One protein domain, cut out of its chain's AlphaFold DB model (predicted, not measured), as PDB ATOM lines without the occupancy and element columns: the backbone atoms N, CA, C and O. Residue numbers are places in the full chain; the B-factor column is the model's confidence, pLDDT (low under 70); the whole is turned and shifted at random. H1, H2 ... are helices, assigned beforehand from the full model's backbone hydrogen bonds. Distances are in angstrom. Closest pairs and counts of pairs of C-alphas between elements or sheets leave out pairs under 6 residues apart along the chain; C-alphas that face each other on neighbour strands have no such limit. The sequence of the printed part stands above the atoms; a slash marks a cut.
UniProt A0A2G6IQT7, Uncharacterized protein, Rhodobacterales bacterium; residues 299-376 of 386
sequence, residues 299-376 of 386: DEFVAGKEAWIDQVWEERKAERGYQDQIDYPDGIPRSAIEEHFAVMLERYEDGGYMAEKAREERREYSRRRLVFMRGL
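AT A GLANCE: This is residues 299 to 376 of the 386 residues of an uncharacterized protein of Rhodobacterales bacterium (UniProt A0A2G6IQT7). The chain makes a turned-back body and one long free arm: H2 runs out, a turn holding the small H3 follows, H4 comes back across H2 at a steep angle, and H5 makes a corner with the end of H4 and sticks out. The short H1 sits near H4, before H2. The printed part has 78 residues with five named helices, H1 to H5 in order, and no named strand; the class is all helix. It is extended, with a radius of gyration of the C-alphas of 18.1 A and spans of 58 by 28 by 20 A, the arm making much of the length.

IN THESE COORDINATES: H1, residues 299 to 303, begins at C-alpha 299 (-7.781, 38.330, 15.626). H2, residues 305 to 318, is 19.9 A long. H3 is residues 322 to 327. H4, residues 334 to 350, begins at C-alpha 334 (-6.026, 19.685, 4.987) and is 24.7 A long. H5, residues 352 to 375, is 34.4 A long and ends at C-alpha 375 (-31.008, 54.681, 25.270).

HOW THE PARTS SIT: H1 and H2 meet only through their link, and H1 is near H4. H2 touches residues 334 to 341 of H4, closest at the C-alphas of Ile 309 and Ile 337, 6.1 A apart, at a steep tilt of 56 degrees, opposite ways. H3 is apart from H2, but only just, at 8.3 A. H4 and H5 only just touch, only at the corner, with 3 pairs of C-alphas within 8 A, the closest Tyr 348 and Met 354 at 6.3 A; they are about perpendicular at 80 degrees. In H1 to H5 every O i to N i+4 pair is within hydrogen-bond range.

THE WHOLE: The C-alphas farthest apart, of Pro 329 and Gly 375, are 58.4 A apart. Residues 356 to 376, of which 356 to 375 belong to H5, stand free. The printed part has no cut and no long link. The model's pLDDT is under 70 at residues 347 to 356 and 375 to 376.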
ATOM      1  N   ASP A 299      -7.760  39.200  14.448       71.62
ATOM      2  CA  ASP A 299      -7.781  38.330  15.626       71.62
ATOM      3  C   ASP A 299      -9.006  37.402  15.623       71.62
ATOM      4  O   ASP A 299      -8.888  36.229  15.958       71.62
ATOM      5  N   GLU A 300     -10.166  37.885  15.163       70.56
ATOM      6  CA  GLU A 300     -11.376  37.066  14.989       70.56
ATOM      7  C   GLU A 300     -11.240  36.070  13.823       70.56
ATOM      8  O   GLU A 300     -11.721  34.941  13.914       70.56
ATOM      9  N   PHE A 301     -10.570  36.459  12.735       72.56
ATOM     10  CA  PHE A 301     -10.296  35.582  11.594       72.56
ATOM     11  C   PHE A 301      -9.318  34.462  11.976       72.56
ATOM     12  O   PHE A 301      -9.541  33.304  11.634       72.56
ATOM     13  N   VAL A 302      -8.285  34.781  12.764       78.06
ATOM     14  CA  VAL A 302      -7.323  33.810  13.306       78.06
ATOM     15  C   VAL A 302      -7.966  32.909  14.363       78.06
ATOM     16  O   VAL A 302      -7.739  31.701  14.341       78.06
ATOM     17  N   ALA A 303      -8.803  33.446  15.255       80.88
ATOM     18  CA  ALA A 303      -9.511  32.646  16.258       80.88
ATOM     19  C   ALA A 303     -10.492  31.640  15.625       80.88
ATOM     20  O   ALA A 303     -10.673  30.543  16.149       80.88
ATOM     21  N   GLY A 304     -11.090  31.989  14.481       75.50
ATOM     22  CA  GLY A 304     -11.977  31.118  13.706       75.50
ATOM     23  C   GLY A 304     -11.276  30.174  12.721       75.50
ATOM     24  O   GLY A 304     -11.968  29.511  11.951       75.50
ATOM     25  N   LYS A 305      -9.934  30.116  12.719       82.44
ATOM     26  CA  LYS A 305      -9.131  29.395  11.719       82.44
ATOM     27  C   LYS A 305      -9.571  27.942  11.527       82.44
ATOM     28  O   LYS A 305      -9.846  27.541  10.403       82.44
ATOM     29  N   GLU A 306      -9.630  27.159  12.603       85.00
ATOM     30  CA  GLU A 306      -9.899  25.715  12.502       85.00
ATOM     31  C   GLU A 306     -11.302  25.434  11.955       85.00
ATOM     32  O   GLU A 306     -11.452  24.628  11.043       85.00
ATOM     33  N   ALA A 307     -12.309  26.178  12.424       82.38
ATOM     34  CA  ALA A 307     -13.682  26.047  11.939       82.38
ATOM     35  C   ALA A 307     -13.814  26.434  10.457       82.38
ATOM     36  O   ALA A 307     -14.529  25.775   9.705       82.38
ATOM     37  N   TRP A 308     -13.101  27.478  10.022       83.50
ATOM     38  CA  TRP A 308     -13.067  27.870   8.613       83.50
ATOM     39  C   TRP A 308     -12.374  26.815   7.747       83.50
ATOM     40  O   TRP A 308     -12.882  26.475   6.682       83.50
ATOM     41  N   ILE A 309     -11.242  26.267   8.206       84.50
ATOM     42  CA  ILE A 309     -10.524  25.199   7.497       84.50
ATOM     43  C   ILE A 309     -11.421  23.975   7.349       84.50
ATOM     44  O   ILE A 309     -11.512  23.436   6.252       84.50
ATOM     45  N   ASP A 310     -12.094  23.559   8.422       82.88
ATOM     46  CA  ASP A 310     -13.002  22.413   8.408       82.88
ATOM     47  C   ASP A 310     -14.143  22.615   7.408       82.88
ATOM     48  O   ASP A 310     -14.394  21.744   6.575       82.88
ATOM     49  N   GLN A 311     -14.786  23.786   7.440       83.25
ATOM     50  CA  GLN A 311     -15.881  24.116   6.533       83.25
ATOM     51  C   GLN A 311     -15.425  24.116   5.067       83.25
ATOM     52  O   GLN A 311     -16.000  23.409   4.242       83.25
ATOM     53  N   VAL A 312     -14.367  24.864   4.744       81.88
ATOM     54  CA  VAL A 312     -13.868  24.980   3.365       81.88
ATOM     55  C   VAL A 312     -13.346  23.642   2.858       81.88
ATOM     56  O   VAL A 312     -13.503  23.329   1.681       81.88
ATOM     57  N   TRP A 313     -12.735  22.832   3.725       84.06
ATOM     58  CA  TRP A 313     -12.258  21.500   3.364       84.06
ATOM     59  C   TRP A 313     -13.405  20.560   2.991       84.06
ATOM     60  O   TRP A 313     -13.304  19.861   1.982       84.06
ATOM     61  N   GLU A 314     -14.497  20.560   3.756       83.94
ATOM     62  CA  GLU A 314     -15.684  19.760   3.444       83.94
ATOM     63  C   GLU A 314     -16.412  20.267   2.188       83.94
ATOM     64  O   GLU A 314     -16.758  19.462   1.323       83.94
ATOM     65  N   GLU A 315     -16.552  21.584   2.013       82.81
ATOM     66  CA  GLU A 315     -17.136  22.183   0.801       82.81
ATOM     67  C   GLU A 315     -16.331  21.808  -0.456       82.81
ATOM     68  O   GLU A 315     -16.888  21.303  -1.431       82.81
ATOM     69  N   ARG A 316     -15.000  21.945  -0.419       79.25
ATOM     70  CA  ARG A 316     -14.125  21.570  -1.544       79.25
ATOM     71  C   ARG A 316     -14.089  20.070  -1.821       79.25
ATOM     72  O   ARG A 316     -13.888  19.656  -2.963       79.25
ATOM     73  N   LYS A 317     -14.252  19.230  -0.795       79.31
ATOM     74  CA  LYS A 317     -14.411  17.783  -0.993       79.31
ATOM     75  C   LYS A 317     -15.724  17.450  -1.689       79.31
ATOM     76  O   LYS A 317     -15.730  16.543  -2.520       79.31
ATOM     77  N   ALA A 318     -16.806  18.132  -1.321       78.69
ATOM     78  CA  ALA A 318     -18.130  17.913  -1.885       78.69
ATOM     79  C   ALA A 318     -18.211  18.407  -3.338       78.69
ATOM     80  O   ALA A 318     -18.728  17.702  -4.203       78.69
ATOM     81  N   GLU A 319     -17.626  19.569  -3.625       77.75
ATOM     82  CA  GLU A 319     -17.633  20.211  -4.941       77.75
ATOM     83  C   GLU A 319     -16.234  20.210  -5.570       77.75
ATOM     84  O   GLU A 319     -15.642  21.258  -5.834       77.75
ATOM     85  N   ARG A 320     -15.677  19.016  -5.827       73.38
ATOM     86  CA  ARG A 320     -14.359  18.895  -6.474       73.38
ATOM     87  C   ARG A 320     -14.376  19.486  -7.882       73.38
ATOM     88  O   ARG A 320     -14.782  18.821  -8.842       73.38
ATOM     89  N   GLY A 321     -13.864  20.706  -8.009       74.62
ATOM     90  CA  GLY A 321     -13.635  21.358  -9.290       74.62
ATOM     91  C   GLY A 321     -12.636  20.592 -10.161       74.62
ATOM     92  O   GLY A 321     -11.827  19.804  -9.674       74.62
ATOM     93  N   TYR A 322     -12.668  20.851 -11.469       73.44
ATOM     94  CA  TYR A 322     -11.773  20.213 -12.446       73.44
ATOM     95  C   TYR A 322     -10.287  20.360 -12.077       73.44
ATOM     96  O   TYR A 322      -9.521  19.407 -12.181       73.44
ATOM     97  N   GLN A 323      -9.901  21.536 -11.581       75.06
ATOM     98  CA  GLN A 323      -8.534  21.829 -11.156       75.06
ATOM     99  C   GLN A 323      -8.130  21.027  -9.906       75.06
ATOM    100  O   GLN A 323      -7.059  20.432  -9.875       75.06
ATOM    101  N   ASP A 324      -9.023  20.908  -8.919       77.25
ATOM    102  CA  ASP A 324      -8.762  20.150  -7.688       77.25
ATOM    103  C   ASP A 324      -8.633  18.637  -7.956       77.25
ATOM    104  O   ASP A 324      -7.928  17.939  -7.232       77.25
ATOM    105  N   GLN A 325      -9.273  18.119  -9.011       76.62
ATOM    106  CA  GLN A 325      -9.112  16.724  -9.448       76.62
ATOM    107  C   GLN A 325      -7.751  16.456 -10.111       76.62
ATOM    108  O   GLN A 325      -7.263  15.328 -10.054       76.62
ATOM    109  N   ILE A 326      -7.155  17.472 -10.739       78.44
ATOM    110  CA  ILE A 326      -5.824  17.393 -11.354       78.44
ATOM    111  C   ILE A 326      -4.743  17.531 -10.282       78.44
ATOM    112  O   ILE A 326      -3.803  16.737 -10.254       78.44
ATOM    113  N   ASP A 327      -4.895  18.515  -9.399       80.56
ATOM    114  CA  ASP A 327      -3.879  18.866  -8.408       80.56
ATOM    115  C   ASP A 327      -3.904  17.915  -7.195       80.56
ATOM    116  O   ASP A 327      -2.862  17.635  -6.602       80.56
ATOM    117  N   TYR A 328      -5.077  17.358  -6.858       82.56
ATOM    118  CA  TYR A 328      -5.282  16.450  -5.722       82.56
ATOM    119  C   TYR A 328      -6.111  15.208  -6.110       82.56
ATOM    120  O   TYR A 328      -7.239  15.028  -5.628       82.56
ATOM    121  N   PRO A 329      -5.570  14.305  -6.951       74.88
ATOM    122  CA  PRO A 329      -6.307  13.142  -7.456       74.88
ATOM    123  C   PRO A 329      -6.794  12.217  -6.327       74.88
ATOM    124  O   PRO A 329      -7.951  11.789  -6.322       74.88
ATOM    125  N   ASP A 330      -5.964  12.012  -5.302       80.12
ATOM    126  CA  ASP A 330      -6.269  11.160  -4.143       80.12
ATOM    127  C   ASP A 330      -7.085  11.881  -3.052       80.12
ATOM    128  O   ASP A 330      -7.516  11.283  -2.065       80.12
ATOM    129  N   GLY A 331      -7.373  13.166  -3.263       77.62
ATOM    130  CA  GLY A 331      -8.164  14.010  -2.381       77.62
ATOM    131  C   GLY A 331      -7.397  15.150  -1.749       77.62
ATOM    132  O   GLY A 331      -6.182  15.117  -1.591       77.62
ATOM    133  N   ILE A 332      -8.153  16.195  -1.418       80.75
ATOM    134  CA  ILE A 332      -7.611  17.481  -0.994       80.75
ATOM    135  C   ILE A 332      -7.063  17.326   0.431       80.75
ATOM    136  O   ILE A 332      -7.845  17.040   1.346       80.75
ATOM    137  N   PRO A 333      -5.749  17.484   0.654       85.00
ATOM    138  CA  PRO A 333      -5.178  17.420   1.988       85.00
ATOM    139  C   PRO A 333      -5.548  18.682   2.776       85.00
ATOM    140  O   PRO A 333      -5.624  19.777   2.218       85.00
ATOM    141  N   ARG A 334      -5.735  18.547   4.094       81.19
ATOM    142  CA  ARG A 334      -6.026  19.685   4.987       81.19
ATOM    143  C   ARG A 334      -4.970  20.794   4.869       81.19
ATOM    144  O   ARG A 334      -5.320  21.970   4.862       81.19
ATOM    145  N   SER A 335      -3.704  20.418   4.679       84.31
ATOM    146  CA  SER A 335      -2.578  21.348   4.516       84.31
ATOM    147  C   SER A 335      -2.739  22.306   3.328       84.31
ATOM    148  O   SER A 335      -2.332  23.456   3.422       84.31
ATOM    149  N   ALA A 336      -3.399  21.891   2.241       83.44
ATOM    150  CA  ALA A 336      -3.671  22.774   1.102       83.44
ATOM    151  C   ALA A 336      -4.706  23.868   1.438       83.44
ATOM    152  O   ALA A 336      -4.676  24.965   0.877       83.44
ATOM    153  N   ILE A 337      -5.626  23.590   2.367       84.12
ATOM    154  CA  ILE A 337      -6.596  24.575   2.871       84.12
ATOM    155  C   ILE A 337      -5.938  25.497   3.904       84.12
ATOM    156  O   ILE A 337      -6.219  26.693   3.927       84.12
ATOM    157  N   GLU A 338      -5.013  24.972   4.709       84.69
ATOM    158  CA  GLU A 338      -4.185  25.764   5.628       84.69
ATOM    159  C   GLU A 338      -3.298  26.777   4.888       84.69
ATOM    160  O   GLU A 338      -3.216  27.934   5.302       84.69
ATOM    161  N   GLU A 339      -2.684  26.384   3.770       83.88
ATOM    162  CA  GLU A 339      -1.925  27.297   2.904       83.88
ATOM    163  C   GLU A 339      -2.828  28.373   2.287       83.88
ATOM    164  O   GLU A 339      -2.477  29.553   2.266       83.88
ATOM    165  N   HIS A 340      -4.038  28.000   1.860       80.50
ATOM    166  CA  HIS A 340      -5.018  28.964   1.363       80.50
ATOM    167  C   HIS A 340      -5.451  29.963   2.451       80.50
ATOM    168  O   HIS A 340      -5.572  31.159   2.178       80.50
ATOM    169  N   PHE A 341      -5.620  29.500   3.693       82.25
ATOM    170  CA  PHE A 341      -5.876  30.371   4.839       82.25
ATOM    171  C   PHE A 341      -4.721  31.356   5.069       82.25
ATOM    172  O   PHE A 341      -4.970  32.536   5.307       82.25
ATOM    173  N   ALA A 342      -3.466  30.904   4.957       80.88
ATOM    174  CA  ALA A 342      -2.290  31.762   5.112       80.88
ATOM    175  C   ALA A 342      -2.236  32.874   4.049       80.88
ATOM    176  O   ALA A 342      -2.038  34.034   4.397       80.88
ATOM    177  N   VAL A 343      -2.521  32.553   2.781       79.38
ATOM    178  CA  VAL A 343      -2.606  33.546   1.690       79.38
ATOM    179  C   VAL A 343      -3.744  34.546   1.924       79.38
ATOM    180  O   VAL A 343      -3.610  35.737   1.644       79.38
ATOM    181  N   MET A 344      -4.883  34.088   2.449       73.56
ATOM    182  CA  MET A 344      -5.994  34.972   2.812       73.56
ATOM    183  C   MET A 344      -5.636  35.889   3.985       73.56
ATOM    184  O   MET A 344      -5.970  37.072   3.947       73.56
ATOM    185  N   LEU A 345      -4.931  35.375   4.997       75.38
ATOM    186  CA  LEU A 345      -4.440  36.155   6.132       75.38
ATOM    187  C   LEU A 345      -3.427  37.222   5.687       75.38
ATOM    188  O   LEU A 345      -3.531  38.368   6.113       75.38
ATOM    189  N   GLU A 346      -2.518  36.882   4.774       71.75
ATOM    190  CA  GLU A 346      -1.543  37.813   4.189       71.75
ATOM    191  C   GLU A 346      -2.237  38.917   3.369       71.75
ATOM    192  O   GLU A 346      -1.921  40.097   3.504       71.75
ATOM    193  N   ARG A 347      -3.292  38.586   2.610       67.19
ATOM    194  CA  ARG A 347      -4.134  39.592   1.927       67.19
ATOM    195  C   ARG A 347      -4.888  40.511   2.892       67.19
ATOM    196  O   ARG A 347      -5.150  41.662   2.543       67.19
ATOM    197  N   TYR A 348      -5.238  40.026   4.084       63.22
ATOM    198  CA  TYR A 348      -5.779  40.853   5.169       63.22
ATOM    199  C   TYR A 348      -4.720  41.799   5.766       63.22
ATOM    200  O   TYR A 348      -5.082  42.874   6.248       63.22
ATOM    201  N   GLU A 349      -3.441  41.412   5.746       57.66
ATOM    202  CA  GLU A 349      -2.311  42.187   6.276       57.66
ATOM    203  C   GLU A 349      -1.797  43.249   5.281       57.66
ATOM    204  O   GLU A 349      -1.583  44.393   5.686       57.66
ATOM    205  N   ASP A 350      -1.698  42.924   3.987       54.47
ATOM    206  CA  ASP A 350      -1.189  43.826   2.935       54.47
ATOM    207  C   ASP A 350      -2.280  44.676   2.256       54.47
ATOM    208  O   ASP A 350      -2.026  45.763   1.724       54.47
ATOM    209  N   GLY A 351      -3.531  44.215   2.275       55.69
ATOM    210  CA  GLY A 351      -4.672  44.898   1.671       55.69
ATOM    211  C   GLY A 351      -5.280  45.936   2.607       55.69
ATOM    212  O   GLY A 351      -6.338  45.694   3.189       55.69
ATOM    213  N   GLY A 352      -4.649  47.112   2.720       57.94
ATOM    214  CA  GLY A 352      -5.078  48.211   3.604       57.94
ATOM    215  C   GLY A 352      -6.582  48.532   3.572       57.94
ATOM    216  O   GLY A 352      -7.144  48.876   4.605       57.94
ATOM    217  N   TYR A 353      -7.256  48.306   2.439       58.28
ATOM    218  CA  TYR A 353      -8.703  48.470   2.272       58.28
ATOM    219  C   TYR A 353      -9.557  47.590   3.205       58.28
ATOM    220  O   TYR A 353     -10.527  48.080   3.772       58.28
ATOM    221  N   MET A 354      -9.218  46.309   3.411       62.78
ATOM    222  CA  MET A 354     -10.016  45.415   4.273       62.78
ATOM    223  C   MET A 354      -9.772  45.701   5.756       62.78
ATOM    224  O   MET A 354     -10.708  45.682   6.554       62.78
ATOM    225  N   ALA A 355      -8.533  46.036   6.123       66.38
ATOM    226  CA  ALA A 355      -8.201  46.480   7.473       66.38
ATOM    227  C   ALA A 355      -8.848  47.837   7.807       66.38
ATOM    228  O   ALA A 355      -9.291  48.052   8.935       66.38
ATOM    229  N   GLU A 356      -8.919  48.749   6.837       69.56
ATOM    230  CA  GLU A 356      -9.587  50.044   6.965       69.56
ATOM    231  C   GLU A 356     -11.108  49.882   7.032       69.56
ATOM    232  O   GLU A 356     -11.704  50.351   8.001       69.56
ATOM    233  N   LYS A 357     -11.719  49.096   6.130       74.81
ATOM    234  CA  LYS A 357     -13.153  48.755   6.171       74.81
ATOM    235  C   LYS A 357     -13.536  48.100   7.503       74.81
ATOM    236  O   LYS A 357     -14.505  48.519   8.127       74.81
ATOM    237  N   ALA A 358     -12.735  47.156   8.005       71.19
ATOM    238  CA  ALA A 358     -12.979  46.519   9.301       71.19
ATOM    239  C   ALA A 358     -12.830  47.481  10.487       71.19
ATOM    240  O   ALA A 358     -13.566  47.388  11.473       71.19
ATOM    241  N   ARG A 359     -11.895  48.437  10.418       75.56
ATOM    242  CA  ARG A 359     -11.763  49.490  11.438       75.56
ATOM    243  C   ARG A 359     -12.947  50.449  11.412       75.56
ATOM    244  O   ARG A 359     -13.429  50.818  12.482       75.56
ATOM    245  N   GLU A 360     -13.392  50.865  10.233       79.75
ATOM    246  CA  GLU A 360     -14.558  51.733  10.061       79.75
ATOM    247  C   GLU A 360     -15.834  51.051  10.546       79.75
ATOM    248  O   GLU A 360     -16.552  51.619  11.368       79.75
ATOM    249  N   GLU A 361     -16.056  49.800  10.145       79.75
ATOM    250  CA  GLU A 361     -17.196  48.998  10.580       79.75
ATOM    251  C   GLU A 361     -17.192  48.797  12.098       79.75
ATOM    252  O   GLU A 361     -18.208  49.006  12.756       79.75
ATOM    253  N   ARG A 362     -16.030  48.510  12.704       80.06
ATOM    254  CA  ARG A 362     -15.906  48.381  14.164       80.06
ATOM    255  C   ARG A 362     -16.165  49.695  14.900       80.06
ATOM    256  O   ARG A 362     -16.751  49.682  15.987       80.06
ATOM    257  N   ARG A 363     -15.723  50.831  14.348       81.88
ATOM    258  CA  ARG A 363     -16.001  52.166  14.911       81.88
ATOM    259  C   ARG A 363     -17.487  52.478  14.853       81.88
ATOM    260  O   ARG A 363     -18.042  52.927  15.853       81.88
ATOM    261  N   GLU A 364     -18.117  52.217  13.716       82.44
ATOM    262  CA  GLU A 364     -19.544  52.445  13.521       82.44
ATOM    263  C   GLU A 364     -20.382  51.534  14.422       82.44
ATOM    264  O   GLU A 364     -21.247  52.023  15.149       82.44
ATOM    265  N   TYR A 365     -20.046  50.246  14.485       81.62
ATOM    266  CA  TYR A 365     -20.648  49.286  15.407       81.62
ATOM    267  C   TYR A 365     -20.540  49.769  16.863       81.62
ATOM    268  O   TYR A 365     -21.540  49.869  17.573       81.62
ATOM    269  N   SER A 366     -19.342  50.178  17.298       82.19
ATOM    270  CA  SER A 366     -19.122  50.687  18.660       82.19
ATOM    271  C   SER A 366     -19.924  51.962  18.936       82.19
ATOM    272  O   SER A 366     -20.470  52.128  20.027       82.19
ATOM    273  N   ARG A 367     -20.022  52.862  17.947       82.81
ATOM    274  CA  ARG A 367     -20.811  54.096  18.032       82.81
ATOM    275  C   ARG A 367     -22.292  53.781  18.222       82.81
ATOM    276  O   ARG A 367     -22.904  54.336  19.132       82.81
ATOM    277  N   ARG A 368     -22.857  52.888  17.405       77.81
ATOM    278  CA  ARG A 368     -24.273  52.499  17.478       77.81
ATOM    279  C   ARG A 368     -24.598  51.764  18.766       77.81
ATOM    280  O   ARG A 368     -25.555  52.129  19.437       77.81
ATOM    281  N   ARG A 369     -23.740  50.830  19.176       78.31
ATOM    282  CA  ARG A 369     -23.881  50.127  20.453       78.31
ATOM    283  C   ARG A 369     -23.880  51.088  21.636       78.31
ATOM    284  O   ARG A 369     -24.684  50.963  22.551       78.31
ATOM    285  N   LEU A 370     -23.007  52.090  21.618       76.62
ATOM    286  CA  LEU A 370     -22.950  53.097  22.673       76.62
ATOM    287  C   LEU A 370     -24.198  53.996  22.689       76.62
ATOM    288  O   LEU A 370     -24.660  54.365  23.767       76.62
ATOM    289  N   VAL A 371     -24.765  54.320  21.523       75.81
ATOM    290  CA  VAL A 371     -26.065  55.007  21.420       75.81
ATOM    291  C   VAL A 371     -27.182  54.137  21.995       75.81
ATOM    292  O   VAL A 371     -27.941  54.625  22.828       75.81
ATOM    293  N   PHE A 372     -27.233  52.854  21.633       75.50
ATOM    294  CA  PHE A 372     -28.191  51.894  22.179       75.50
ATOM    295  C   PHE A 372     -28.096  51.801  23.707       75.50
ATOM    296  O   PHE A 372     -29.081  52.014  24.407       75.50
ATOM    297  N   MET A 373     -26.889  51.601  24.245       74.62
ATOM    298  CA  MET A 373     -26.660  51.495  25.690       74.62
ATOM    299  C   MET A 373     -27.031  52.768  26.459       74.62
ATOM    300  O   MET A 373     -27.433  52.677  27.620       74.62
ATOM    301  N   ARG A 374     -26.901  53.948  25.834       71.00
ATOM    302  CA  ARG A 374     -27.370  55.231  26.389       71.00
ATOM    303  C   ARG A 374     -28.890  55.388  26.329       71.00
ATOM    304  O   ARG A 374     -29.425  56.161  27.115       71.00
ATOM    305  N   GLY A 375     -29.552  54.700  25.403       64.56
ATOM    306  CA  GLY A 375     -31.008  54.681  25.270       64.56
ATOM    307  C   GLY A 375     -31.715  53.745  26.255       64.56
ATOM    308  O   GLY A 375     -32.921  53.872  26.432       64.56
ATOM    309  N   LEU A 376     -30.985  52.832  26.907       67.69
ATOM    310  CA  LEU A 376     -31.545  51.933  27.921       67.69
ATOM    311  C   LEU A 376     -32.038  52.701  29.153       67.69
ATOM    312  O   LEU A 376     -31.386  53.642  29.616       67.69
TER     313      LEU A 376